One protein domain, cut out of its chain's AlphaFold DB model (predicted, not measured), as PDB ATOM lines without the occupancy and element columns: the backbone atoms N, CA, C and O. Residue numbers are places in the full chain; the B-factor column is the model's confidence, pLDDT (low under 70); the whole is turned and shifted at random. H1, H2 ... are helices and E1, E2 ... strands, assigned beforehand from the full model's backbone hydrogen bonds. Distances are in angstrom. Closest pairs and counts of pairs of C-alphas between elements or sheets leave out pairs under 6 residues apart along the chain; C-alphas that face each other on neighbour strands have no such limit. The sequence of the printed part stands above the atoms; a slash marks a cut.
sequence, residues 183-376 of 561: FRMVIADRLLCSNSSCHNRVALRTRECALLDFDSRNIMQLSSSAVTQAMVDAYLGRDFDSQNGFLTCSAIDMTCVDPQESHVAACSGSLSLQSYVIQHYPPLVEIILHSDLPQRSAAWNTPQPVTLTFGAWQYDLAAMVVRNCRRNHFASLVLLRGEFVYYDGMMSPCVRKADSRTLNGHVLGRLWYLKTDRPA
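What this domain is: This is residues 183 to 376 of the 561 residues of an uncharacterized protein of Plasmodiophora brassicae (UniProt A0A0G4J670). One long, strongly twisted sheet runs through the whole domain, with one arm of strands E1, E2, E3 and E4, another region of E6 to E11, and E5 joining the two between E2 and E11; the sheet curls round H1, which packs chiefly on E3, E6 and E2. The small helix H2 only grazes the sheet near one end of the long axis, and E10 is its edge toward the other end. The printed part has 194 residues, with two named helices and eleven named strands in the order E1 E2 H1 E3 H2 E4 E5 E6 E7 E8 E9 E10 E11; it is mostly strand. The sheet is branched and mixed, with E2 and E5 its one parallel pair, and it holds a meander, E6 E7 E8 E9 E10, each strand the antiparallel neighbour of the one before. The outline is elongated, with spans of 68 by 35 by 28 A, and the whole is only just loose, close to compact, with a radius of gyration of the C-alphas of 19.9 A.

Where its parts are: Find C-alpha 185 at (180.817, 329.506, 311.060); from there E1, residues 185 to 193, runs 25.1 A. E2, residues 202 to 215, spans 34.3 A and bends by 73 degrees at residue 210. Look next for E3, residues 248 to 257, at 25.1 A, and E4, residues 271 to 280, at 23.5 A; they bend at residues 254 and 274, by 60 and 71 degrees. E5 is residues 284 to 289, E6 residues 307 to 310, and E7, residues 313 to 324, spans 32.7 A. E8 is residues 330 to 336, E9 residues 339 to 343 and E10 residues 351 to 353. E11, residues 362 to 375, spans 34.4 A, bends by 55 degrees at residue 372 and ends with C-alpha 375 at (194.200, 319.117, 308.447). H1, residues 224 to 235, begins with C-alpha 224 at (188.586, 324.236, 294.558) and spans 16.6 A; H2 is residues 261 to 264.

How they stand to each other: Begin at E2, whose pairing is staggered: E1 and E5 lie on one side of it, beside residues 202 to 210 and 211 to 214, and E3 on the other. E1 and E2 are an antiparallel hairpin, with N 189 and O 205 at 2.7 A; on the other side of E1 look for the edge strand E4, antiparallel, with N 188 and O 277 at 2.8 A. E3, antiparallel to E2, has N 254 and O 208 at 2.8 A. E5 is parallel to E2, with N 214 and O 288 at 2.9 A, and antiparallel to E11, with N 367 and O 287 at 2.8 A. E11 is antiparallel to E7, with N 318 and O 368 at 2.9 A. On the other side of E7 find E6, with N 308 and O 315 at 2.7 A, and E8, with N 320 and O 333 at 2.8 A. E9 follows E8, with N 334 and O 341 at 2.8 A, and E10 follows E9, with N 342 and O 352 at 2.7 A; each of these two pairs is an antiparallel hairpin. H1 is on the sheet: its closest C-alphas to E3 are those of Ala 234 and Ser 250, 4.9 A apart, and to E6 those of Ser 224 and Leu 308, 5.5 A apart. H2 and E2 come closest at the C-alphas of Ala 203 and Glu 261, 7.3 A. Every O i to N i+4 pair in H1 is within hydrogen-bond range; H2 is too short for such a pair, and its one O i to N i+3 pair is within range. H1 and H2 are apart.

The domain as a whole: The two C-alphas farthest apart, those of Ser 197 and Ser 348, are 69.5 A from each other. The printed part runs from residue 183 to 376 and has no cut. Look for two long links, H1 to E3 through residues 236 to 247 and E5 to E6 through residues 290 to 306. The mean pLDDT of the printed part is 73.2; 73 residues are under 70, among them residues 209 to 226, 234 to 266 and 291 to 305.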
ATOM      1  N   PHE A 183     175.895 324.219 310.144       87.38
ATOM      2  CA  PHE A 183     176.338 325.024 309.006       87.38
ATOM      3  C   PHE A 183     177.057 326.315 309.430       87.38
ATOM      4  O   PHE A 183     177.741 326.947 308.629       87.38
ATOM      5  N   ARG A 184     176.932 326.701 310.705       83.44
ATOM      6  CA  ARG A 184     177.382 327.971 311.267       83.44
ATOM      7  C   ARG A 184     178.888 328.019 311.445       83.44
ATOM      8  O   ARG A 184     179.496 327.238 312.171       83.44
ATOM      9  N   MET A 185     179.459 329.053 310.866       82.31
ATOM     10  CA  MET A 185     180.817 329.506 311.060       82.31
ATOM     11  C   MET A 185     180.819 330.760 311.926       82.31
ATOM     12  O   MET A 185     179.933 331.605 311.801       82.31
ATOM     13  N   VAL A 186     181.832 330.895 312.778       81.62
ATOM     14  CA  VAL A 186     182.031 332.093 313.604       81.62
ATOM     15  C   VAL A 186     183.355 332.733 313.226       81.62
ATOM     16  O   VAL A 186     184.396 332.070 313.256       81.62
ATOM     17  N   ILE A 187     183.316 334.013 312.865       79.06
ATOM     18  CA  ILE A 187     184.468 334.788 312.405       79.06
ATOM     19  C   ILE A 187     184.662 335.978 313.339       79.06
ATOM     20  O   ILE A 187     183.741 336.763 313.552       79.06
ATOM     21  N   ALA A 188     185.874 336.130 313.863       82.06
ATOM     22  CA  ALA A 188     186.302 337.325 314.568       82.06
ATOM     23  C   ALA A 188     187.096 338.229 313.626       82.06
ATOM     24  O   ALA A 188     188.191 337.886 313.178       82.06
ATOM     25  N   ASP A 189     186.549 339.403 313.356       80.44
ATOM     26  CA  ASP A 189     187.198 340.470 312.619       80.44
ATOM     27  C   ASP A 189     187.983 341.375 313.563       80.44
ATOM     28  O   ASP A 189     187.521 341.749 314.645       80.44
ATOM     29  N   ARG A 190     189.134 341.833 313.083       82.44
ATOM     30  CA  ARG A 190     189.853 342.977 313.632       82.44
ATOM     31  C   ARG A 190     189.746 344.129 312.645       82.44
ATOM     32  O   ARG A 190     190.295 344.080 311.542       82.44
ATOM     33  N   LEU A 191     189.044 345.173 313.056       82.25
ATOM     34  CA  LEU A 191     188.780 346.367 312.265       82.25
ATOM     35  C   LEU A 191     189.662 347.515 312.771       82.25
ATOM     36  O   LEU A 191     189.913 347.630 313.969       82.25
ATOM     37  N   LEU A 192     190.130 348.371 311.866       83.69
ATOM     38  CA  LEU A 192     190.894 349.575 312.184       83.69
ATOM     39  C   LEU A 192     190.144 350.812 311.701       83.69
ATOM     40  O   LEU A 192     189.783 350.909 310.526       83.69
ATOM     41  N   CYS A 193     189.954 351.767 312.607       82.69
ATOM     42  CA  CYS A 193     189.407 353.077 312.303       82.69
ATOM     43  C   CYS A 193     190.429 353.911 311.518       82.69
ATOM     44  O   CYS A 193     191.600 354.019 311.901       82.69
ATOM     45  N   SER A 194     189.973 354.532 310.430       84.25
ATOM     46  CA  SER A 194     190.781 355.432 309.602       84.25
ATOM     47  C   SER A 194     191.135 356.746 310.304       84.25
ATOM     48  O   SER A 194     192.128 357.378 309.947       84.25
ATOM     49  N   ASN A 195     190.385 357.141 311.337       83.81
ATOM     50  CA  ASN A 195     190.710 358.316 312.136       83.81
ATOM     51  C   ASN A 195     191.834 357.992 313.133       83.81
ATOM     52  O   ASN A 195     191.654 357.234 314.087       83.81
ATOM     53  N   SER A 196     192.996 358.612 312.929       81.06
ATOM     54  CA  SER A 196     194.178 358.454 313.779       81.06
ATOM     55  C   SER A 196     193.974 358.893 315.229       81.06
ATOM     56  O   SER A 196     194.706 358.426 316.097       81.06
ATOM     57  N   SER A 197     192.994 359.761 315.491       82.94
ATOM     58  CA  SER A 197     192.674 360.297 316.821       82.94
ATOM     59  C   SER A 197     191.571 359.506 317.538       82.94
ATOM     60  O   SER A 197     191.172 359.858 318.650       82.94
ATOM     61  N   CYS A 198     191.055 358.439 316.918       79.56
ATOM     62  CA  CYS A 198     190.071 357.561 317.537       79.56
ATOM     63  C   CYS A 198     190.691 356.849 318.749       79.56
ATOM     64  O   CYS A 198     191.679 356.128 318.609       79.56
ATOM     65  N   HIS A 199     190.095 357.017 319.931       75.81
ATOM     66  CA  HIS A 199     190.559 356.339 321.149       75.81
ATOM     67  C   HIS A 199     190.380 354.816 321.057       75.81
ATOM     68  O   HIS A 199     191.205 354.065 321.568       75.81
ATOM     69  N   ASN A 200     189.368 354.368 320.309       73.44
ATOM     70  CA  ASN A 200     189.112 352.962 320.005       73.44
ATOM     71  C   ASN A 200     189.493 352.658 318.558       73.44
ATOM     72  O   ASN A 200     188.671 352.268 317.731       73.44
ATOM     73  N   ARG A 201     190.769 352.894 318.231       79.38
ATOM     74  CA  ARG A 201     191.272 352.748 316.861       79.38
ATOM     75  C   ARG A 201     191.131 351.323 316.329       79.38
ATOM     76  O   ARG A 201     191.041 351.151 315.121       79.38
ATOM     77  N   VAL A 202     191.122 350.324 317.209       80.38
ATOM     78  CA  VAL A 202     190.903 348.918 316.864       80.38
ATOM     79  C   VAL A 202     189.562 348.477 317.434       80.38
ATOM     80  O   VAL A 202     189.327 348.655 318.626       80.38
ATOM     81  N   ALA A 203     188.726 347.873 316.596       77.31
ATOM     82  CA  ALA A 203     187.478 347.240 317.002       77.31
ATOM     83  C   ALA A 203     187.551 345.737 316.738       77.31
ATOM     84  O   ALA A 203     188.127 345.305 315.734       77.31
ATOM     85  N   LEU A 204     186.965 344.951 317.634       79.56
ATOM     86  CA  LEU A 204     186.779 343.519 317.444       79.56
ATOM     87  C   LEU A 204     185.298 343.261 317.205       79.56
ATOM     88  O   LEU A 204     184.467 343.647 318.024       79.56
ATOM     89  N   ARG A 205     184.985 342.604 316.091       76.69
ATOM     90  CA  ARG A 205     183.613 342.258 315.716       76.69
ATOM     91  C   ARG A 205     183.523 340.759 315.514       76.69
ATOM     92  O   ARG A 205     184.379 340.188 314.849       76.69
ATOM     93  N   THR A 206     182.496 340.128 316.070       74.44
ATOM     94  CA  THR A 206     182.229 338.707 315.820       74.44
ATOM     95  C   THR A 206     181.009 338.589 314.922       74.44
ATOM     96  O   THR A 206     179.983 339.212 315.190       74.44
ATOM     97  N   ARG A 207     181.126 337.817 313.844       74.44
ATOM     98  CA  ARG A 207     180.042 337.547 312.898       74.44
ATOM     99  C   ARG A 207     179.784 336.055 312.808       74.44
ATOM    100  O   ARG A 207     180.724 335.256 312.787       74.44
ATOM    101  N   GLU A 208     178.510 335.696 312.746       73.06
ATOM    102  CA  GLU A 208     178.067 334.328 312.506       73.06
ATOM    103  C   GLU A 208     177.534 334.202 311.082       73.06
ATOM    104  O   GLU A 208     176.601 334.907 310.701       73.06
ATOM    105  N   CYS A 209     178.080 333.269 310.306       69.06
ATOM    106  CA  CYS A 209     177.701 333.064 308.911       69.06
ATOM    107  C   CYS A 209     177.424 331.573 308.678       69.06
ATOM    108  O   CYS A 209     178.236 330.749 309.083       69.06
ATOM    109  N   ALA A 210     176.328 331.192 308.017       63.16
ATOM    110  CA  ALA A 210     176.009 329.766 307.801       63.16
ATOM    111  C   ALA A 210     175.954 329.315 306.341       63.16
ATOM    112  O   ALA A 210     176.006 328.119 306.067       63.16
ATOM    113  N   LEU A 211     175.802 330.246 305.400       63.72
ATOM    114  CA  LEU A 211     175.391 329.907 304.041       63.72
ATOM    115  C   LEU A 211     176.228 330.672 303.034       63.72
ATOM    116  O   LEU A 211     176.426 331.878 303.186       63.72
ATOM    117  N   LEU A 212     176.678 329.956 302.007       68.19
ATOM    118  CA  LEU A 212     177.333 330.535 300.848       68.19
ATOM    119  C   LEU A 212     176.394 330.430 299.664       68.19
ATOM    120  O   LEU A 212     176.046 329.337 299.210       68.19
ATOM    121  N   ASP A 213     175.967 331.582 299.188       66.50
ATOM    122  CA  ASP A 213     175.066 331.680 298.062       66.50
ATOM    123  C   ASP A 213     175.869 331.870 296.773       66.50
ATOM    124  O   ASP A 213     176.543 332.883 296.633       66.50
ATOM    125  N   PHE A 214     175.809 330.906 295.850       68.19
ATOM    126  CA  PHE A 214     176.451 330.986 294.541       68.19
ATOM    127  C   PHE A 214     175.408 331.133 293.427       68.19
ATOM    128  O   PHE A 214     174.721 330.175 293.046       68.19
ATOM    129  N   ASP A 215     175.388 332.299 292.781       61.16
ATOM    130  CA  ASP A 215     174.754 332.453 291.468       61.16
ATOM    131  C   ASP A 215     175.775 332.102 290.379       61.16
ATOM    132  O   ASP A 215     176.506 332.952 289.869       61.16
ATOM    133  N   SER A 216     175.891 330.810 290.058       55.69
ATOM    134  CA  SER A 216     176.704 330.378 288.924       55.69
ATOM    135  C   SER A 216     176.057 329.259 288.130       55.69
ATOM    136  O   SER A 216     175.761 328.174 288.632       55.69
ATOM    137  N   ARG A 217     175.943 329.478 286.817       55.12
ATOM    138  CA  ARG A 217     175.511 328.452 285.851       55.12
ATOM    139  C   ARG A 217     176.539 327.329 285.676       55.12
ATOM    140  O   ARG A 217     176.226 326.336 285.026       55.12
ATOM    141  N   ASN A 218     177.750 327.495 286.217       56.31
ATOM    142  CA  ASN A 218     178.899 326.629 285.971       56.31
ATOM    143  C   ASN A 218     179.654 326.261 287.258       56.31
ATOM    144  O   ASN A 218     180.852 326.009 287.167       56.31
ATOM    145  N   ILE A 219     179.007 326.186 288.435       57.03
ATOM    146  CA  ILE A 219     179.741 325.816 289.666       57.03
ATOM    147  C   ILE A 219     180.517 324.500 289.502       57.03
ATOM    148  O   ILE A 219     181.647 324.390 289.948       57.03
ATOM    149  N   MET A 220     179.954 323.573 288.718       59.12
ATOM    150  CA  MET A 220     180.539 322.286 288.321       59.12
ATOM    151  C   MET A 220     181.885 322.392 287.576       59.12
ATOM    152  O   MET A 220     182.488 321.365 287.275       59.12
ATOM    153  N   GLN A 221     182.299 323.595 287.175       60.69
ATOM    154  CA  GLN A 221     183.530 323.886 286.434       60.69
ATOM    155  C   GLN A 221     184.517 324.726 287.253       60.69
ATOM    156  O   GLN A 221     185.587 325.059 286.744       60.69
ATOM    157  N   LEU A 222     184.170 325.105 288.486       62.44
ATOM    158  CA  LEU A 222     185.060 325.898 289.321       62.44
ATOM    159  C   LEU A 222     186.128 325.011 289.945       62.44
ATOM    160  O   LEU A 222     185.865 323.892 290.387       62.44
ATOM    161  N   SER A 223     187.349 325.534 290.002       68.62
ATOM    162  CA  SER A 223     188.402 324.917 290.794       68.62
ATOM    163  C   SER A 223     188.094 325.064 292.284       68.62
ATOM    164  O   SER A 223     187.450 326.024 292.710       68.62
ATOM    165  N   SER A 224     188.632 324.146 293.091       69.31
ATOM    166  CA  SER A 224     188.586 324.236 294.558       69.31
ATOM    167  C   SER A 224     189.093 325.592 295.055       69.31
ATOM    168  O   SER A 224     188.425 326.251 295.842       69.31
ATOM    169  N   SER A 225     190.201 326.078 294.485       69.94
ATOM    170  CA  SER A 225     190.766 327.391 294.805       69.94
ATOM    171  C   SER A 225     189.823 328.560 294.509       69.94
ATOM    172  O   SER A 225     189.762 329.493 295.302       69.94
ATOM    173  N   ALA A 226     189.073 328.519 293.403       69.25
ATOM    174  CA  ALA A 226     188.134 329.579 293.051       69.25
ATOM    175  C   ALA A 226     186.936 329.605 294.006       69.25
ATOM    176  O   ALA A 226     186.506 330.682 294.411       69.25
ATOM    177  N   VAL A 227     186.431 328.429 294.400       70.69
ATOM    178  CA  VAL A 227     185.359 328.326 295.399       70.69
ATOM    179  C   VAL A 227     185.858 328.821 296.752       70.69
ATOM    180  O   VAL A 227     185.229 329.699 297.326       70.69
ATOM    181  N   THR A 228     187.016 328.353 297.225       71.31
ATOM    182  CA  THR A 228     187.617 328.817 298.484       71.31
ATOM    183  C   THR A 228     187.825 330.329 298.497       71.31
ATOM    184  O   THR A 228     187.491 330.978 299.485       71.31
ATOM    185  N   GLN A 229     188.353 330.909 297.416       70.81
ATOM    186  CA  GLN A 229     188.579 332.350 297.346       70.81
ATOM    187  C   GLN A 229     187.258 333.125 297.370       70.81
ATOM    188  O   GLN A 229     187.129 334.066 298.144       70.81
ATOM    189  N   ALA A 230     186.256 332.685 296.605       69.56
ATOM    190  CA  ALA A 230     184.927 333.289 296.622       69.56
ATOM    191  C   ALA A 230     184.270 333.197 298.009       69.56
ATOM    192  O   ALA A 230     183.648 334.158 298.449       69.56
ATOM    193  N   MET A 231     184.457 332.078 298.722       70.56
ATOM    194  CA  MET A 231     184.013 331.932 300.110       70.56
ATOM    195  C   MET A 231     184.679 332.971 301.005       70.56
ATOM    196  O   MET A 231     183.990 333.684 301.727       70.56
ATOM    197  N   VAL A 232     186.010 333.073 300.946       71.19
ATOM    198  CA  VAL A 232     186.768 334.060 301.722       71.19
ATOM    199  C   VAL A 232     186.274 335.468 301.408       71.19
ATOM    200  O   VAL A 232     185.887 336.178 302.327       71.19
ATOM    201  N   ASP A 233     186.207 335.862 300.139       70.06
ATOM    202  CA  ASP A 233     185.798 337.215 299.758       70.06
ATOM    203  C   ASP A 233     184.356 337.534 300.184       70.06
ATOM    204  O   ASP A 233     184.117 338.603 300.753       70.06
ATOM    205  N   ALA A 234     183.433 336.576 300.048       67.56
ATOM    206  CA  ALA A 234     182.065 336.704 300.542       67.56
ATOM    207  C   ALA A 234     182.005 336.913 302.062       67.56
ATOM    208  O   ALA A 234     181.278 337.786 302.536       67.56
ATOM    209  N   TYR A 235     182.805 336.175 302.837       64.81
ATOM    210  CA  TYR A 235     182.897 336.368 304.289       64.81
ATOM    211  C   TYR A 235     183.514 337.719 304.671       64.81
ATOM    212  O   TYR A 235     183.131 338.334 305.671       64.81
ATOM    213  N   LEU A 236     184.450 338.227 303.869       64.88
ATOM    214  CA  LEU A 236     185.041 339.551 304.073       64.88
ATOM    215  C   LEU A 236     184.111 340.693 303.637       64.88
ATOM    216  O   LEU A 236     184.502 341.854 303.764       64.88
ATOM    217  N   GLY A 237     182.902 340.389 303.145       59.84
ATOM    218  CA  GLY A 237     181.970 341.385 302.617       59.84
ATOM    219  C   GLY A 237     182.530 342.112 301.395       59.84
ATOM    220  O   GLY A 237     182.187 343.267 301.150       59.84
ATOM    221  N   ARG A 238     183.456 341.469 300.676       60.94
ATOM    222  CA  ARG A 238     184.017 341.976 299.430       60.94
ATOM    223  C   ARG A 238     183.179 341.418 298.295       60.94
ATOM    224  O   ARG A 238     182.934 340.215 298.245       60.94
ATOM    225  N   ASP A 239     182.782 342.285 297.370       52.06
ATOM    226  CA  ASP A 239     182.208 341.817 296.117       52.06
ATOM    227  C   ASP A 239     183.276 340.989 295.397       52.06
ATOM    228  O   ASP A 239     184.307 341.507 294.957       52.06
ATOM    229  N   PHE A 240     183.054 339.676 295.327       49.19
ATOM    230  CA  PHE A 240     183.884 338.800 294.520       49.19
ATOM    231  C   PHE A 240     183.537 339.030 293.054       49.19
ATOM    232  O   PHE A 240     182.681 338.354 292.487       49.19
ATOM    233  N   ASP A 241     184.198 339.999 292.429       48.56
ATOM    234  CA  ASP A 241     184.065 340.215 290.997       48.56
ATOM    235  C   ASP A 241     185.009 339.246 290.279       48.56
ATOM    236  O   ASP A 241     186.175 339.536 289.994       48.56
ATOM    237  N   SER A 242     184.535 338.017 290.044       48.31
ATOM    238  CA  SER A 242     185.264 337.126 289.143       48.31
ATOM    239  C   SER A 242     185.404 337.867 287.813       48.31
ATOM    240  O   SER A 242     184.392 338.285 287.255       48.31
ATOM    241  N   GLN A 243     186.616 337.990 287.263       43.62
ATOM    242  CA  GLN A 243     186.883 338.684 285.987       43.62
ATOM    243  C   GLN A 243     186.061 338.154 284.785       43.62
ATOM    244  O   GLN A 243     186.142 338.691 283.685       43.62
ATOM    245  N   ASN A 244     185.250 337.111 284.993       41.31
ATOM    246  CA  ASN A 244     184.336 336.529 284.026       41.31
ATOM    247  C   ASN A 244     182.842 336.834 284.285       41.31
ATOM    248  O   ASN A 244     182.026 336.383 283.492       41.31
ATOM    249  N   GLY A 245     182.447 337.567 285.333       40.12
ATOM    250  CA  GLY A 245     181.062 338.029 285.534       40.12
ATOM    251  C   GLY A 245     180.004 336.944 285.817       40.12
ATOM    252  O   GLY A 245     178.833 337.140 285.494       40.12
ATOM    253  N   PHE A 246     180.383 335.786 286.379       48.09
ATOM    254  CA  PHE A 246     179.474 334.631 286.573       48.09
ATOM    255  C   PHE A 246     179.451 334.050 287.997       48.09
ATOM    256  O   PHE A 246     179.043 332.895 288.170       48.09
ATOM    257  N   LEU A 247     179.940 334.794 288.988       51.25
ATOM    258  CA  LEU A 247     180.012 334.358 290.380       51.25
ATOM    259  C   LEU A 247     179.688 335.531 291.292       51.25
ATOM    260  O   LEU A 247     180.529 336.400 291.476       51.25
ATOM    261  N   THR A 248     178.499 335.535 291.881       53.19
ATOM    262  CA  THR A 248     178.265 336.273 293.124       53.19
ATOM    263  C   THR A 248     178.273 335.254 294.246       53.19
ATOM    264  O   THR A 248     177.484 334.310 294.199       53.19
ATOM    265  N   CYS A 249     179.186 335.425 295.199       53.22
ATOM    266  CA  CYS A 249     179.192 334.681 296.447       53.22
ATOM    267  C   CYS A 249     178.773 335.640 297.557       53.22
ATOM    268  O   CYS A 249     179.428 336.663 297.744       53.22
ATOM    269  N   SER A 250     177.694 335.343 298.276       55.12
ATOM    270  CA  SER A 250     177.335 336.091 299.483       55.12
ATOM    271  C   SER A 250     177.299 335.164 300.689       55.12
ATOM    272  O   SER A 250     176.791 334.043 300.625       55.12
ATOM    273  N   ALA A 251     177.895 335.627 301.787       56.81
ATOM    274  CA  ALA A 251     177.723 335.009 303.086       56.81
ATOM    275  C   ALA A 251     176.422 335.546 303.690       56.81
ATOM    276  O   ALA A 251     176.213 336.759 303.740       56.81
ATOM    277  N   ILE A 252     175.533 334.655 304.128       57.09
ATOM    278  CA  ILE A 252     174.346 335.073 304.881       57.09
ATOM    279  C   ILE A 252     174.757 335.222 306.345       57.09
ATOM    280  O   ILE A 252     174.963 334.222 307.041       57.09
ATOM    281  N   ASP A 253     174.891 336.475 306.783       55.84
ATOM    282  CA  ASP A 253     175.087 336.825 308.189       55.84
ATOM    283  C   ASP A 253     173.823 336.447 308.975       55.84
ATOM    284  O   ASP A 253     172.727 336.937 308.700       55.84
ATOM    285  N   MET A 254     173.971 335.539 309.940       50.53
ATOM    286  CA  MET A 254     172.872 335.084 310.796       50.53
ATOM    287  C   MET A 254     172.697 335.985 312.012       50.53
ATOM    288  O   MET A 254     171.571 336.276 312.405       50.53
ATOM    289  N   THR A 255     173.805 336.454 312.587       54.91
ATOM    290  CA  THR A 255     173.824 337.482 313.626       54.91
ATOM    291  C   THR A 255     175.132 338.277 313.544       54.91
ATOM    292  O   THR A 255     176.223 337.714 313.428       54.91
ATOM    293  N   CYS A 256     175.024 339.603 313.623       47.47
ATOM    294  CA  CYS A 256     176.135 340.474 313.999       47.47
ATOM    295  C   CYS A 256     175.876 340.879 315.446       47.47
ATOM    296  O   CYS A 256     175.051 341.755 315.710       47.47
ATOM    297  N   VAL A 257     176.510 340.189 316.394       47.00
ATOM    298  CA  VAL A 257     176.502 340.644 317.783       47.00
ATOM    299  C   VAL A 257     177.654 341.619 317.910       47.00
ATOM    300  O   VAL A 257     178.819 341.224 317.845       47.00
ATOM    301  N   ASP A 258     177.312 342.891 318.069       50.47
ATOM    302  CA  ASP A 258     178.281 343.970 318.145       50.47
ATOM    303  C   ASP A 258     178.374 344.521 319.573       50.47
ATOM    304  O   ASP A 258     177.717 345.502 319.923       50.47
ATOM    305  N   PRO A 259     179.165 343.890 320.460       45.69
ATOM    306  CA  PRO A 259     179.340 344.403 321.811       45.69
ATOM    307  C   PRO A 259     180.198 345.683 321.848       45.69
ATOM    308  O   PRO A 259     180.288 346.298 322.909       45.69
ATOM    309  N   GLN A 260     180.829 346.102 320.735       48.28
ATOM    310  CA  GLN A 260     181.739 347.260 320.700       48.28
ATOM    311  C   GLN A 260     181.525 348.284 319.566       48.28
ATOM    312  O   GLN A 260     182.114 349.366 319.657       48.28
ATOM    313  N   GLU A 261     180.681 348.049 318.548       47.50
ATOM    314  CA  GLU A 261     180.395 349.081 317.522       47.50
ATOM    315  C   GLU A 261     179.854 350.396 318.118       47.50
ATOM    316  O   GLU A 261     180.117 351.476 317.580       47.50
ATOM    317  N   SER A 262     179.201 350.344 319.285       47.31
ATOM    318  CA  SER A 262     178.716 351.528 320.010       47.31
ATOM    319  C   SER A 262     179.825 352.521 320.391       47.31
ATOM    320  O   SER A 262     179.570 353.721 320.487       47.31
ATOM    321  N   HIS A 263     181.069 352.060 320.560       48.97
ATOM    322  CA  HIS A 263     182.191 352.897 320.989       48.97
ATOM    323  C   HIS A 263     183.030 353.470 319.838       48.97
ATOM    324  O   HIS A 263     183.778 354.428 320.054       48.97
ATOM    325  N   VAL A 264     182.907 352.923 318.624       50.25
ATOM    326  CA  VAL A 264     183.543 353.475 317.412       50.25
ATOM    327  C   VAL A 264     182.594 354.408 316.661       50.25
ATOM    328  O   VAL A 264     183.061 355.358 316.037       50.25
ATOM    329  N   ALA A 265     181.277 354.226 316.806       51.66
ATOM    330  CA  ALA A 265     180.255 355.104 316.230       51.66
ATOM    331  C   ALA A 265     180.369 356.584 316.666       51.66
ATOM    332  O   ALA A 265     179.859 357.468 315.982       51.66
ATOM    333  N   ALA A 266     181.069 356.874 317.770       58.34
ATOM    334  CA  ALA A 266     181.353 358.239 318.231       58.34
ATOM    335  C   ALA A 266     182.477 358.946 317.442       58.34
ATOM    336  O   ALA A 266     182.745 360.129 317.652       58.34
ATOM    337  N   CYS A 267     183.163 358.230 316.551       70.62
ATOM    338  CA  CYS A 267     184.246 358.742 315.732       70.62
ATOM    339  C   CYS A 267     183.800 358.845 314.266       70.62
ATOM    340  O   CYS A 267     183.227 357.912 313.721       70.62
ATOM    341  N   SER A 268     184.130 359.948 313.586       75.56
ATOM    342  CA  SER A 268     183.831 360.159 312.157       75.56
ATOM    343  C   SER A 268     184.660 359.296 311.189       75.56
ATOM    344  O   SER A 268     184.573 359.470 309.975       75.56
ATOM    345  N   GLY A 269     185.505 358.399 311.704       73.81
ATOM    346  CA  GLY A 269     186.368 357.542 310.896       73.81
ATOM    347  C   GLY A 269     185.654 356.284 310.404       73.81
ATOM    348  O   GLY A 269     184.905 355.651 311.139       73.81
ATOM    349  N   SER A 270     185.947 355.882 309.170       78.19
ATOM    350  CA  SER A 270     185.514 354.603 308.600       78.19
ATOM    351  C   SER A 270     186.289 353.417 309.188       78.19
ATOM    352  O   SER A 270     187.490 353.510 309.447       78.19
ATOM    353  N   LEU A 271     185.607 352.286 309.376       76.81
ATOM    354  CA  LEU A 271     186.228 351.021 309.767       76.81
ATOM    355  C   LEU A 271     186.726 350.265 308.532       76.81
ATOM    356  O   LEU A 271     186.015 350.128 307.541       76.81
ATOM    357  N   SER A 272     187.952 349.754 308.609       78.06
ATOM    358  CA  SER A 272     188.567 348.916 307.577       78.06
ATOM    359  C   SER A 272     189.000 347.580 308.170       78.06
ATOM    360  O   SER A 272     189.572 347.539 309.258       78.06
ATOM    361  N   LEU A 273     188.732 346.478 307.471       76.69
ATOM    362  CA  LEU A 273     189.166 345.152 307.905       76.69
ATOM    363  C   LEU A 273     190.684 345.013 307.781       76.69
ATOM    364  O   LEU A 273     191.221 345.068 306.677       76.69
ATOM    365  N   GLN A 274     191.361 344.828 308.915       80.81
ATOM    366  CA  GLN A 274     192.800 344.554 308.962       80.81
ATOM    367  C   GLN A 274     193.083 343.064 308.813       80.81
ATOM    368  O   GLN A 274     193.936 342.664 308.029       80.81
ATOM    369  N   SER A 275     192.373 342.251 309.590       80.31
ATOM    370  CA  SER A 275     192.582 340.809 309.682       80.31
ATOM    371  C   SER A 275     191.319 340.139 310.202       80.31
ATOM    372  O   SER A 275     190.513 340.782 310.872       80.31
ATOM    373  N   TYR A 276     191.183 338.843 309.963       78.38
ATOM    374  CA  TYR A 276     190.092 338.032 310.485       78.38
ATOM    375  C   TYR A 276     190.630 336.681 310.958       78.38
ATOM    376  O   TYR A 276     191.667 336.215 310.484       78.38
ATOM    377  N   VAL A 277     189.916 336.055 311.888       80.62
ATOM    378  CA  VAL A 277     190.196 334.706 312.380       80.62
ATOM    379  C   VAL A 277     188.888 333.934 312.420       80.62
ATOM    380  O   VAL A 277     187.912 334.383 313.017       80.62
ATOM    381  N   ILE A 278     188.861 332.755 311.803       79.31
ATOM    382  CA  ILE A 278     187.724 331.842 311.929       79.31
ATOM    383  C   ILE A 278     187.852 331.147 313.286       79.31
ATOM    384  O   ILE A 278     188.765 330.351 313.501       79.31
ATOM    385  N   GLN A 279     186.959 331.483 314.212       81.75
ATOM    386  CA  GLN A 279     186.935 330.929 315.565       81.75
ATOM    387  C   GLN A 279     186.280 329.550 315.599       81.75
ATOM    388  O   GLN A 279     186.711 328.671 316.343       81.75
ATOM    389  N   HIS A 280     185.241 329.357 314.784       84.94
ATOM    390  CA  HIS A 280     184.504 328.104 314.719       84.94
ATOM    391  C   HIS A 280     184.269 327.684 313.272       84.94
ATOM    392  O   HIS A 280     183.765 328.463 312.464       84.94
ATOM    393  N   TYR A 281     184.621 326.434 312.976       87.12
ATOM    394  CA  TYR A 281     184.445 325.799 311.673       87.12
ATOM    395  C   TYR A 281     183.270 324.823 311.738       87.12
ATOM    396  O   TYR A 281     183.340 323.900 312.561       87.12
ATOM    397  N   PRO A 282     182.254 324.962 310.870       88.94
ATOM    398  CA  PRO A 282     181.063 324.128 310.938       88.94
ATOM    399  C   PRO A 282     181.364 322.668 310.568       88.94
ATOM    400  O   PRO A 282     182.284 322.421 309.775       88.94
ATOM    401  N   PRO A 283     180.585 321.698 311.081       92.69
ATOM    402  CA  PRO A 283     180.619 320.309 310.617       92.69
ATOM    403  C   PRO A 283     180.296 320.163 309.124       92.69
ATOM    404  O   PRO A 283     180.915 319.349 308.438       92.69
ATOM    405  N   LEU A 284     179.355 320.961 308.612       92.56
ATOM    406  CA  LEU A 284     178.953 320.994 307.211       92.56
ATOM    407  C   LEU A 284     179.126 322.400 306.635       92.56
ATOM    408  O   LEU A 284     178.731 323.386 307.240       92.56
ATOM    409  N   VAL A 285     179.654 322.499 305.422       89.00
ATOM    410  CA  VAL A 285     179.573 323.725 304.621       89.00
ATOM    411  C   VAL A 285     178.454 323.553 303.605       89.00
ATOM    412  O   VAL A 285     178.489 322.623 302.795       89.00
ATOM    413  N   GLU A 286     177.467 324.449 303.644       87.62
ATOM    414  CA  GLU A 286     176.380 324.495 302.668       87.62
ATOM    415  C   GLU A 286     176.647 325.562 301.597       87.62
ATOM    416  O   GLU A 286     176.818 326.746 301.888       87.62
ATOM    417  N   ILE A 287     176.631 325.118 300.339       84.06
ATOM    418  CA  ILE A 287     176.636 325.974 299.155       84.06
ATOM    419  C   ILE A 287     175.265 325.881 298.482       84.06
ATOM    420  O   ILE A 287     174.851 324.803 298.043       84.06
ATOM    421  N   ILE A 288     174.565 327.010 298.384       80.94
ATOM    422  CA  ILE A 288     173.277 327.131 297.693       80.94
ATOM    423  C   ILE A 288     173.531 327.537 296.241       80.94
ATOM    424  O   ILE A 288     174.334 328.422 295.967       80.94
ATOM    425  N   LEU A 289     172.837 326.883 295.310       78.69
ATOM    426  CA  LEU A 289     172.919 327.149 293.878       78.69
ATOM    427  C   LEU A 289     171.590 327.679 293.349       78.69
ATOM    428  O   LEU A 289     170.595 326.949 293.315       78.69
ATOM    429  N   HIS A 290     171.595 328.894 292.804       71.38
ATOM    430  CA  HIS A 290     170.432 329.470 292.107       71.38
ATOM    431  C   HIS A 290     170.400 329.134 290.618       71.38
ATOM    432  O   HIS A 290     170.047 329.952 289.769       71.38
ATOM    433  N   SER A 291     170.784 327.911 290.252       63.62
ATOM    434  CA  SER A 291     170.667 327.501 288.856       63.62
ATOM    435  C   SER A 291     169.204 327.173 288.539       63.62
ATOM    436  O   SER A 291     168.662 326.201 289.039       63.62
ATOM    437  N   ASP A 292     168.540 327.952 287.685       56.62
ATOM    438  CA  ASP A 292     167.170 327.646 287.222       56.62
ATOM    439  C   ASP A 292     167.131 326.622 286.073       56.62
ATOM    440  O   ASP A 292     166.070 326.284 285.536       56.62
ATOM    441  N   LEU A 293     168.294 326.136 285.635       56.78
ATOM    442  CA  LEU A 293     168.399 325.272 284.468       56.78
ATOM    443  C   LEU A 293     168.288 323.799 284.887       56.78
ATOM    444  O   LEU A 293     169.157 323.302 285.602       56.78
ATOM    445  N   PRO A 294     167.268 323.062 284.401       56.88
ATOM    446  CA  PRO A 294     167.203 321.616 284.572       56.88
ATOM    447  C   PRO A 294     168.493 320.975 284.071       56.88
ATOM    448  O   PRO A 294     168.932 321.294 282.957       56.88
ATOM    449  N   GLN A 295     169.055 320.025 284.823       56.03
ATOM    450  CA  GLN A 295     170.115 319.185 284.277       56.03
ATOM    451  C   GLN A 295     169.528 318.374 283.112       56.03
ATOM    452  O   GLN A 295     168.750 317.433 283.284       56.03
ATOM    453  N   ARG A 296     169.830 318.791 281.877       50.19
ATOM    454  CA  ARG A 296     169.372 318.114 280.660       50.19
ATOM    455  C   ARG A 296     170.356 317.013 280.295       50.19
ATOM    456  O   ARG A 296     171.323 317.316 279.613       50.19
ATOM    457  N   SER A 297     170.080 315.779 280.724       42.53
ATOM    458  CA  SER A 297     170.574 314.481 280.206       42.53
ATOM    459  C   SER A 297     172.051 314.352 279.775       42.53
ATOM    460  O   SER A 297     172.389 313.415 279.045       42.53
ATOM    461  N   ALA A 298     172.931 315.279 280.139       43.53
ATOM    462  CA  ALA A 298     174.364 315.090 280.048       43.53
ATOM    463  C   ALA A 298     174.725 314.077 281.130       43.53
ATOM    464  O   ALA A 298     174.123 314.108 282.204       43.53
ATOM    465  N   ALA A 299     175.641 313.159 280.819       49.88
ATOM    466  CA  ALA A 299     176.168 312.218 281.796       49.88
ATOM    467  C   ALA A 299     176.445 312.975 283.096       49.88
ATOM    468  O   ALA A 299     177.090 314.026 283.079       49.88
ATOM    469  N   TRP A 300     175.833 312.504 284.176       55.00
ATOM    470  CA  TRP A 300     176.013 313.104 285.477       55.00
ATOM    471  C   TRP A 300     177.499 313.033 285.817       55.00
ATOM    472  O   TRP A 300     178.068 311.951 285.939       55.00
ATOM    473  N   ASN A 301     178.117 314.205 285.896       59.59
ATOM    474  CA  ASN A 301     179.457 314.355 286.419       59.59
ATOM    475  C   ASN A 301     179.298 314.816 287.860       59.59
ATOM    476  O   ASN A 301     178.505 315.722 288.130       59.59
ATOM    477  N   THR A 302     180.042 314.200 288.773       65.25
ATOM    478  CA  THR A 302     180.191 314.699 290.138       65.25
ATOM    479  C   THR A 302     180.560 316.185 290.092       65.25
ATOM    480  O   THR A 302     181.427 316.551 289.287       65.25
ATOM    481  N   PRO A 303     179.912 317.051 290.895       65.81
ATOM    482  CA  PRO A 303     180.328 318.438 291.014       65.81
ATOM    483  C   PRO A 303     181.813 318.514 291.321       65.81
ATOM    484  O   PRO A 303     182.286 317.884 292.263       65.81
ATOM    485  N   GLN A 304     182.539 319.264 290.499       66.75
ATOM    486  CA  GLN A 304     183.838 319.775 290.893       66.75
ATOM    487  C   GLN A 304     183.612 321.153 291.520       66.75
ATOM    488  O   GLN A 304     182.783 321.903 291.000       66.75
ATOM    489  N   PRO A 305     184.304 321.478 292.620       68.50
ATOM    490  CA  PRO A 305     185.307 320.654 293.303       68.50
ATOM    491  C   PRO A 305     184.698 319.572 294.218       68.50
ATOM    492  O   PRO A 305     183.722 319.819 294.912       68.50
ATOM    493  N   VAL A 306     185.314 318.385 294.273       82.44
ATOM    494  CA  VAL A 306     184.940 317.332 295.250       82.44
ATOM    495  C   VAL A 306     185.490 317.635 296.646       82.44
ATOM    496  O   VAL A 306     184.918 317.206 297.637       82.44
ATOM    497  N   THR A 307     186.567 318.409 296.730       86.31
ATOM    498  CA  THR A 307     187.213 318.785 297.987       86.31
ATOM    499  C   THR A 307     187.397 320.293 298.031       86.31
ATOM    500  O   THR A 307     187.916 320.896 297.089       86.31
ATOM    501  N   LEU A 308     187.019 320.897 299.147       84.69
ATOM    502  CA  LEU A 308     187.275 322.284 299.496       84.69
ATOM    503  C   LEU A 308     188.317 322.336 300.605       84.69
ATOM    504  O   LEU A 308     188.302 321.541 301.540       84.69
ATOM    505  N   THR A 309     189.229 323.293 300.509       82.12
ATOM    506  CA  THR A 309     190.099 323.649 301.632       82.12
ATOM    507  C   THR A 309     189.665 325.008 302.131       82.12
ATOM    508  O   THR A 309     189.608 325.951 301.346       82.12
ATOM    509  N   PHE A 310     189.337 325.114 303.412       74.75
ATOM    510  CA  PHE A 310     188.885 326.363 303.999       74.75
ATOM    511  C   PHE A 310     189.560 326.579 305.354       74.75
ATOM    512  O   PHE A 310     189.311 325.864 306.326       74.75
ATOM    513  N   GLY A 311     190.463 327.563 305.403       76.25
ATOM    514  CA  GLY A 311     191.359 327.770 306.537       76.25
ATOM    515  C   GLY A 311     192.203 326.526 306.832       76.25
ATOM    516  O   GLY A 311     192.852 325.995 305.935       76.25
ATOM    517  N   ALA A 312     192.182 326.059 308.080       79.19
ATOM    518  CA  ALA A 312     192.952 324.886 308.508       79.19
ATOM    519  C   ALA A 312     192.313 323.534 308.133       79.19
ATOM    520  O   ALA A 312     192.934 322.488 308.333       79.19
ATOM    521  N   TRP A 313     191.083 323.532 307.611       87.50
ATOM    522  CA  TRP A 313     190.283 322.319 307.457       87.50
ATOM    523  C   TRP A 313     190.012 321.974 306.000       87.50
ATOM    524  O   TRP A 313     189.774 322.841 305.156       87.50
ATOM    525  N   GLN A 314     190.008 320.672 305.730       89.62
ATOM    526  CA  GLN A 314     189.539 320.112 304.477       89.62
ATOM    527  C   GLN A 314     188.080 319.656 304.621       89.62
ATOM    528  O   GLN A 314     187.699 319.047 305.623       89.62
ATOM    529  N   TYR A 315     187.288 319.934 303.593       90.88
ATOM    530  CA  TYR A 315     185.876 319.603 303.478       90.88
ATOM    531  C   TYR A 315     185.644 318.808 302.193       90.88
ATOM    532  O   TYR A 315     185.960 319.296 301.111       90.88
ATOM    533  N   ASP A 316     185.066 317.617 302.281       91.38
ATOM    534  CA  ASP A 316     184.792 316.774 301.113       91.38
ATOM    535  C   ASP A 316     183.293 316.779 300.791       91.38
ATOM    536  O   ASP A 316     182.448 316.776 301.686       91.38
ATOM    537  N   LEU A 317     182.945 316.800 299.504       91.38
ATOM    538  CA  LEU A 317     181.566 316.763 299.034       91.38
ATOM    539  C   LEU A 317     180.908 315.482 299.545       91.38
ATOM    540  O   LEU A 317     181.277 314.381 299.142       91.38
ATOM    541  N   ALA A 318     179.905 315.636 300.402       94.50
ATOM    542  CA  ALA A 318     179.265 314.513 301.071       94.50
ATOM    543  C   ALA A 318     177.827 314.315 300.599       94.50
ATOM    544  O   ALA A 318     177.385 313.178 300.434       94.50
ATOM    545  N   ALA A 319     177.095 315.400 300.333       94.69
ATOM    546  CA  ALA A 319     175.729 315.305 299.847       94.69
ATOM    547  C   ALA A 319     175.339 316.428 298.880       94.69
ATOM    548  O   ALA A 319     175.935 317.501 298.832       94.69
ATOM    549  N   MET A 320     174.294 316.159 298.105       92.19
ATOM    550  CA  MET A 320     173.641 317.099 297.206       92.19
ATOM    551  C   MET A 320     172.141 317.049 297.454       92.19
ATOM    552  O   MET A 320     171.553 315.968 297.416       92.19
ATOM    553  N   VAL A 321     171.510 318.205 297.637       91.81
ATOM    554  CA  VAL A 321     170.049 318.316 297.646       91.81
ATOM    555  C   VAL A 321     169.604 318.820 296.285       91.81
ATOM    556  O   VAL A 321     170.053 319.860 295.785       91.81
ATOM    557  N   VAL A 322     168.707 318.063 295.670       89.00
ATOM    558  CA  VAL A 322     168.170 318.349 294.349       89.00
ATOM    559  C   VAL A 322     166.684 318.636 294.440       89.00
ATOM    560  O   VAL A 322     165.967 318.088 295.273       89.00
ATOM    561  N   ARG A 323     166.213 319.516 293.562       86.44
ATOM    562  CA  ARG A 323     164.814 319.917 293.481       86.44
ATOM    563  C   ARG A 323     164.241 319.534 292.132       86.44
ATOM    564  O   ARG A 323     164.800 319.875 291.092       86.44
ATOM    565  N   ASN A 324     163.098 318.868 292.116       82.44
ATOM    566  CA  ASN A 324     162.384 318.588 290.880       82.44
ATOM    567  C   ASN A 324     161.872 319.902 290.267       82.44
ATOM    568  O   ASN A 324     161.096 320.617 290.910       82.44
ATOM    569  N   CYS A 325     162.246 320.209 289.015       68.25
ATOM    570  CA  CYS A 325     161.910 321.498 288.389       68.25
ATOM    571  C   CYS A 325     160.396 321.726 288.238       68.25
ATOM    572  O   CYS A 325     159.974 322.850 287.977       68.25
ATOM    573  N   ARG A 326     159.574 320.670 288.326       68.56
ATOM    574  CA  ARG A 326     158.128 320.740 288.068       68.56
ATOM    575  C   ARG A 326     157.260 320.713 289.320       68.56
ATOM    576  O   ARG A 326     156.097 321.086 289.218       68.56
ATOM    577  N   ARG A 327     157.762 320.206 290.451       66.56
ATOM    578  CA  ARG A 327     156.906 319.834 291.597       66.56
ATOM    579  C   ARG A 327     157.351 320.371 292.957       66.56
ATOM    580  O   ARG A 327     156.761 319.977 293.948       66.56
ATOM    581  N   ASN A 328     158.355 321.255 293.011       75.56
ATOM    582  CA  ASN A 328     158.947 321.748 294.270       75.56
ATOM    583  C   ASN A 328     159.227 320.612 295.278       75.56
ATOM    584  O   ASN A 328     159.064 320.763 296.481       75.56
ATOM    585  N   HIS A 329     159.600 319.452 294.743       85.56
ATOM    586  CA  HIS A 329     159.894 318.240 295.486       85.56
ATOM    587  C   HIS A 329     161.404 318.152 295.679       85.56
ATOM    588  O   HIS A 329     162.148 318.418 294.729       85.56
ATOM    589  N   PHE A 330     161.833 317.783 296.881       89.19
ATOM    590  CA  PHE A 330     163.238 317.623 297.230       89.19
ATOM    591  C   PHE A 330     163.605 316.147 297.328       89.19
ATOM    592  O   PHE A 330     162.828 315.345 297.840       89.19
ATOM    593  N   ALA A 331     164.799 315.841 296.837       91.06
ATOM    594  CA  ALA A 331     165.468 314.556 296.940       91.06
ATOM    595  C   ALA A 331     166.954 314.813 297.225       91.06
ATOM    596  O   ALA A 331     167.436 315.944 297.073       91.06
ATOM    597  N   SER A 332     167.702 313.787 297.619       93.06
ATOM    598  CA  SER A 332     169.134 313.934 297.885       93.06
ATOM    599  C   SER A 332     169.988 312.839 297.273       93.06
ATOM    600  O   SER A 332     169.523 311.753 296.933       93.06
ATOM    601  N   LEU A 333     171.267 313.158 297.095       93.25
ATOM    602  CA  LEU A 333     172.315 312.218 296.733       93.25
ATOM    603  C   LEU A 333     173.409 312.313 297.779       93.25
ATOM    604  O   LEU A 333     173.917 313.403 298.019       93.25
ATOM    605  N   VAL A 334     173.799 311.185 298.357       93.81
ATOM    606  CA  VAL A 334     174.873 311.104 299.348       93.81
ATOM    607  C   VAL A 334     176.021 310.289 298.769       93.81
ATOM    608  O   VAL A 334     175.794 309.191 298.263       93.81
ATOM    609  N   LEU A 335     177.240 310.827 298.813       91.50
ATOM    610  CA  LEU A 335     178.445 310.159 298.328       91.50
ATOM    611  C   LEU A 335     178.961 309.189 299.396       91.50
ATOM    612  O   LEU A 335     179.571 309.595 300.379       91.50
ATOM    613  N   LEU A 336     178.732 307.894 299.197       87.50
ATOM    614  CA  LEU A 336     179.205 306.821 300.063       87.50
ATOM    615  C   LEU A 336     180.245 305.984 299.318       87.50
ATOM    616  O   LEU A 336     179.937 305.354 298.311       87.50
ATOM    617  N   ARG A 337     181.481 305.949 299.832       82.56
ATOM    618  CA  ARG A 337     182.575 305.110 299.296       82.56
ATOM    619  C   ARG A 337     182.790 305.273 297.777       82.56
ATOM    620  O   ARG A 337     183.006 304.298 297.069       82.56
ATOM    621  N   GLY A 338     182.709 306.508 297.277       82.06
ATOM    622  CA  GLY A 338     182.896 306.823 295.853       82.06
ATOM    623  C   GLY A 338     181.649 306.647 294.980       82.06
ATOM    624  O   GLY A 338     181.662 307.046 293.818       82.06
ATOM    625  N   GLU A 339     180.552 306.124 295.529       85.81
ATOM    626  CA  GLU A 339     179.285 305.966 294.818       85.81
ATOM    627  C   GLU A 339     178.201 306.854 295.415       85.81
ATOM    628  O   GLU A 339     178.137 307.063 296.624       85.81
ATOM    629  N   PHE A 340     177.300 307.366 294.580       89.19
ATOM    630  CA  PHE A 340     176.177 308.135 295.095       89.19
ATOM    631  C   PHE A 340     174.971 307.244 295.362       89.19
ATOM    632  O   PHE A 340     174.521 306.476 294.508       89.19
ATOM    633  N   VAL A 341     174.412 307.412 296.552       91.25
ATOM    634  CA  VAL A 341     173.131 306.856 296.961       91.25
ATOM    635  C   VAL A 341     172.088 307.955 296.855       91.25
ATOM    636  O   VAL A 341     172.221 309.009 297.466       91.25
ATOM    637  N   TYR A 342     171.063 307.714 296.050       91.69
ATOM    638  CA  TYR A 342     169.917 308.590 295.872       91.69
ATOM    639  C   TYR A 342     168.825 308.252 296.879       91.69
ATOM    640  O   TYR A 342     168.452 307.085 297.023       91.69
ATOM    641  N   TYR A 343     168.292 309.284 297.518       91.19
ATOM    642  CA  TYR A 343     167.127 309.219 298.377       91.19
ATOM    643  C   TYR A 343     165.998 310.088 297.818       91.19
ATOM    644  O   TYR A 343     166.188 311.275 297.549       91.19
ATOM    645  N   ASP A 344     164.816 309.493 297.690       88.44
ATOM    646  CA  ASP A 344     163.570 310.157 297.315       88.44
ATOM    647  C   ASP A 344     162.395 309.449 297.989       88.44
ATOM    648  O   ASP A 344     162.065 308.302 297.671       88.44
ATOM    649  N   GLY A 345     161.749 310.154 298.917       82.25
ATOM    650  CA  GLY A 345     160.626 309.633 299.696       82.25
ATOM    651  C   GLY A 345     159.388 309.258 298.869       82.25
ATOM    652  O   GLY A 345     158.516 308.530 299.338       82.25
ATOM    653  N   MET A 346     159.293 309.707 297.613       78.06
ATOM    654  CA  MET A 346     158.189 309.347 296.718       78.06
ATOM    655  C   MET A 346     158.445 308.080 295.898       78.06
ATOM    656  O   MET A 346     157.527 307.590 295.234       78.06
ATOM    657  N   MET A 347     159.672 307.563 295.879       79.50
ATOM    658  CA  MET A 347     160.028 306.402 295.064       79.50
ATOM    659  C   MET A 347     160.011 305.114 295.876       79.50
ATOM    660  O   MET A 347     160.240 305.129 297.075       79.50
ATOM    661  N   SER A 348     159.775 303.979 295.219       78.25
ATOM    662  CA  SER A 348     159.985 302.659 295.817       78.25
ATOM    663  C   SER A 348     160.981 301.871 294.957       78.25
ATOM    664  O   SER A 348     160.706 301.670 293.769       78.25
ATOM    665  N   PRO A 349     162.147 301.469 295.499       80.25
ATOM    666  CA  PRO A 349     162.644 301.799 296.841       80.25
ATOM    667  C   PRO A 349     163.001 303.294 296.982       80.25
ATOM    668  O   PRO A 349     163.453 303.913 296.014       80.25
ATOM    669  N   CYS A 350     162.819 303.867 298.182       82.25
ATOM    670  CA  CYS A 350     163.122 305.286 298.442       82.25
ATOM    671  C   CYS A 350     164.623 305.577 298.426       82.25
ATOM    672  O   CYS A 350     165.033 306.672 298.064       82.25
ATOM    673  N   VAL A 351     165.439 304.599 298.825       86.00
ATOM    674  CA  VAL A 351     166.899 304.670 298.771       86.00
ATOM    675  C   VAL A 351     167.391 303.717 297.691       86.00
ATOM    676  O   VAL A 351     167.010 302.547 297.669       86.00
ATOM    677  N   ARG A 352     168.248 304.199 296.792       87.50
ATOM    678  CA  ARG A 352     168.819 303.390 295.709       87.50
ATOM    679  C   ARG A 352     170.153 303.942 295.241       87.50
ATOM    680  O   ARG A 352     170.456 305.111 295.441       87.50
ATOM    681  N   LYS A 353     170.933 303.121 294.549       87.56
ATOM    682  CA  LYS A 353     172.124 303.596 293.845       87.56
ATOM    683  C   LYS A 353     171.724 304.618 292.776       87.56
ATOM    684  O   LYS A 353     170.780 304.382 292.019       87.56
ATOM    685  N   ALA A 354     172.421 305.748 292.735       85.69
ATOM    686  CA  ALA A 354     172.229 306.741 291.694       85.69
ATOM    687  C   ALA A 354     172.776 306.208 290.363       85.69
ATOM    688  O   ALA A 354     173.853 305.617 290.293       85.69
ATOM    689  N   ASP A 355     172.027 306.445 289.297       81.19
ATOM    690  CA  ASP A 355     172.409 306.132 287.928       81.19
ATOM    691  C   ASP A 355     172.422 307.396 287.056       81.19
ATOM    692  O   ASP A 355     172.000 308.484 287.458       81.19
ATOM    693  N   SER A 356     172.857 307.242 285.803       70.19
ATOM    694  CA  SER A 356     172.900 308.333 284.816       70.19
ATOM    695  C   SER A 356     171.554 309.028 284.550       70.19
ATOM    696  O   SER A 356     171.528 310.084 283.919       70.19
ATOM    697  N   ARG A 357     170.428 308.451 284.988       72.94
ATOM    698  CA  ARG A 357     169.073 308.973 284.768       72.94
ATOM    699  C   ARG A 357     168.445 309.557 286.026       72.94
ATOM    700  O   ARG A 357     167.421 310.226 285.910       72.94
ATOM    701  N   THR A 358     169.043 309.335 287.189       76.38
ATOM    702  CA  THR A 358     168.481 309.678 288.499       76.38
ATOM    703  C   THR A 358     168.189 311.176 288.629       76.38
ATOM    704  O   THR A 358     167.160 311.568 289.172       76.38
ATOM    705  N   LEU A 359     169.018 312.028 288.022       74.56
ATOM    706  CA  LEU A 359     168.841 313.484 288.029       74.56
ATOM    707  C   LEU A 359     167.998 314.041 286.873       74.56
ATOM    708  O   LEU A 359     167.850 315.257 286.749       74.56
ATOM    709  N   ASN A 360     167.417 313.196 286.017       75.31
ATOM    710  CA  ASN A 360     166.597 313.685 284.910       75.31
ATOM    711  C   ASN A 360     165.374 314.446 285.437       75.31
ATOM    712  O   ASN A 360     164.500 313.875 286.082       75.31
ATOM    713  N   GLY A 361     165.286 315.737 285.109       74.06
ATOM    714  CA  GLY A 361     164.201 316.597 285.596       74.06
ATOM    715  C   GLY A 361     164.412 317.124 287.018       74.06
ATOM    716  O   GLY A 361     163.477 317.669 287.607       74.06
ATOM    717  N   HIS A 362     165.631 317.002 287.542       79.81
ATOM    718  CA  HIS A 362     166.067 317.665 288.758       79.81
ATOM    719  C   HIS A 362     166.964 318.868 288.437       79.81
ATOM    720  O   HIS A 362     167.621 318.956 287.394       79.81
ATOM    721  N   VAL A 363     166.941 319.823 289.352       80.81
ATOM    722  CA  VAL A 363     167.831 320.975 289.436       80.81
ATOM    723  C   VAL A 363     168.681 320.774 290.680       80.81
ATOM    724  O   VAL A 363     168.152 320.447 291.742       80.81
ATOM    725  N   LEU A 364     169.989 320.957 290.553       82.50
ATOM    726  CA  LEU A 364     170.889 320.945 291.697       82.50
ATOM    727  C   LEU A 364     170.682 322.242 292.486       82.50
ATOM    728  O   LEU A 364     170.850 323.320 291.921       82.50
ATOM    729  N   GLY A 365     170.264 322.124 293.747       82.31
ATOM    730  CA  GLY A 365     169.920 323.280 294.575       82.31
ATOM    731  C   GLY A 365     170.920 323.543 295.690       82.31
ATOM    732  O   GLY A 365     171.192 324.700 295.986       82.31
ATOM    733  N   ARG A 366     171.450 322.495 296.335       88.56
ATOM    734  CA  ARG A 366     172.370 322.640 297.474       88.56
ATOM    735  C   ARG A 366     173.470 321.587 297.425       88.56
ATOM    736  O   ARG A 366     173.211 320.441 297.051       88.56
ATOM    737  N   LEU A 367     174.672 321.981 297.820       89.44
ATOM    738  CA  LEU A 367     175.839 321.122 297.993       89.44
ATOM    739  C   LEU A 367     176.272 321.171 299.452       89.44
ATOM    740  O   LEU A 367     176.432 322.257 300.005       89.44
ATOM    741  N   TRP A 368     176.470 320.007 300.057       92.81
ATOM    742  CA  TRP A 368     176.936 319.874 301.430       92.81
ATOM    743  C   TRP A 368     178.310 319.224 301.439       92.81
ATOM    744  O   TRP A 368     178.476 318.090 300.973       92.81
ATOM    745  N   TYR A 369     179.279 319.937 301.999       92.44
ATOM    746  CA  TYR A 369     180.626 319.434 302.202       92.44
ATOM    747  C   TYR A 369     180.832 319.108 303.674       92.44
ATOM    748  O   TYR A 369     180.593 319.950 304.536       92.44
ATOM    749  N   LEU A 370     181.271 317.889 303.953       94.12
ATOM    750  CA  LEU A 370     181.535 317.400 305.296       94.12
ATOM    751  C   LEU A 370     182.975 317.698 305.685       94.12
ATOM    752  O   LEU A 370     183.909 317.393 304.942       94.12
ATOM    753  N   LYS A 371     183.142 318.287 306.867       92.69
ATOM    754  CA  LYS A 371     184.447 318.506 307.476       92.69
ATOM    755  C   LYS A 371     185.151 317.168 307.680       92.69
ATOM    756  O   LYS A 371     184.578 316.243 308.245       92.69
ATOM    757  N   THR A 372     186.396 317.082 307.240       88.50
ATOM    758  CA  THR A 372     187.233 315.896 307.432       88.50
ATOM    759  C   THR A 372     188.174 316.092 308.616       88.50
ATOM    760  O   THR A 372     188.601 317.214 308.893       88.50
ATOM    761  N   ASP A 373     188.577 314.999 309.263       80.19
ATOM    762  CA  ASP A 373     189.598 315.024 310.326       80.19
ATOM    763  C   ASP A 373     191.013 315.310 309.799       80.19
ATOM    764  O   ASP A 373     191.982 315.353 310.556       80.19
ATOM    765  N   ARG A 374     191.162 315.487 308.481       69.88
ATOM    766  CA  ARG A 374     192.446 315.778 307.857       69.88
ATOM    767  C   ARG A 374     192.694 317.287 307.923       69.88
ATOM    768  O   ARG A 374     191.933 318.047 307.316       69.88
ATOM    769  N   PRO A 375     193.763 317.741 308.602       62.31
ATOM    770  CA  PRO A 375     194.200 319.117 308.447       62.31
ATOM    771  C   PRO A 375     194.577 319.349 306.981       62.31
ATOM    772  O   PRO A 375     195.073 318.443 306.300       62.31
ATOM    773  N   ALA A 376     194.324 320.557 306.485       64.25
ATOM    774  CA  ALA A 376     194.680 320.920 305.123       64.25
ATOM    775  C   ALA A 376     196.182 320.663 304.891       64.25
ATOM    776  O   ALA A 376     197.021 321.219 305.596       64.25
TER     777      ALA A 376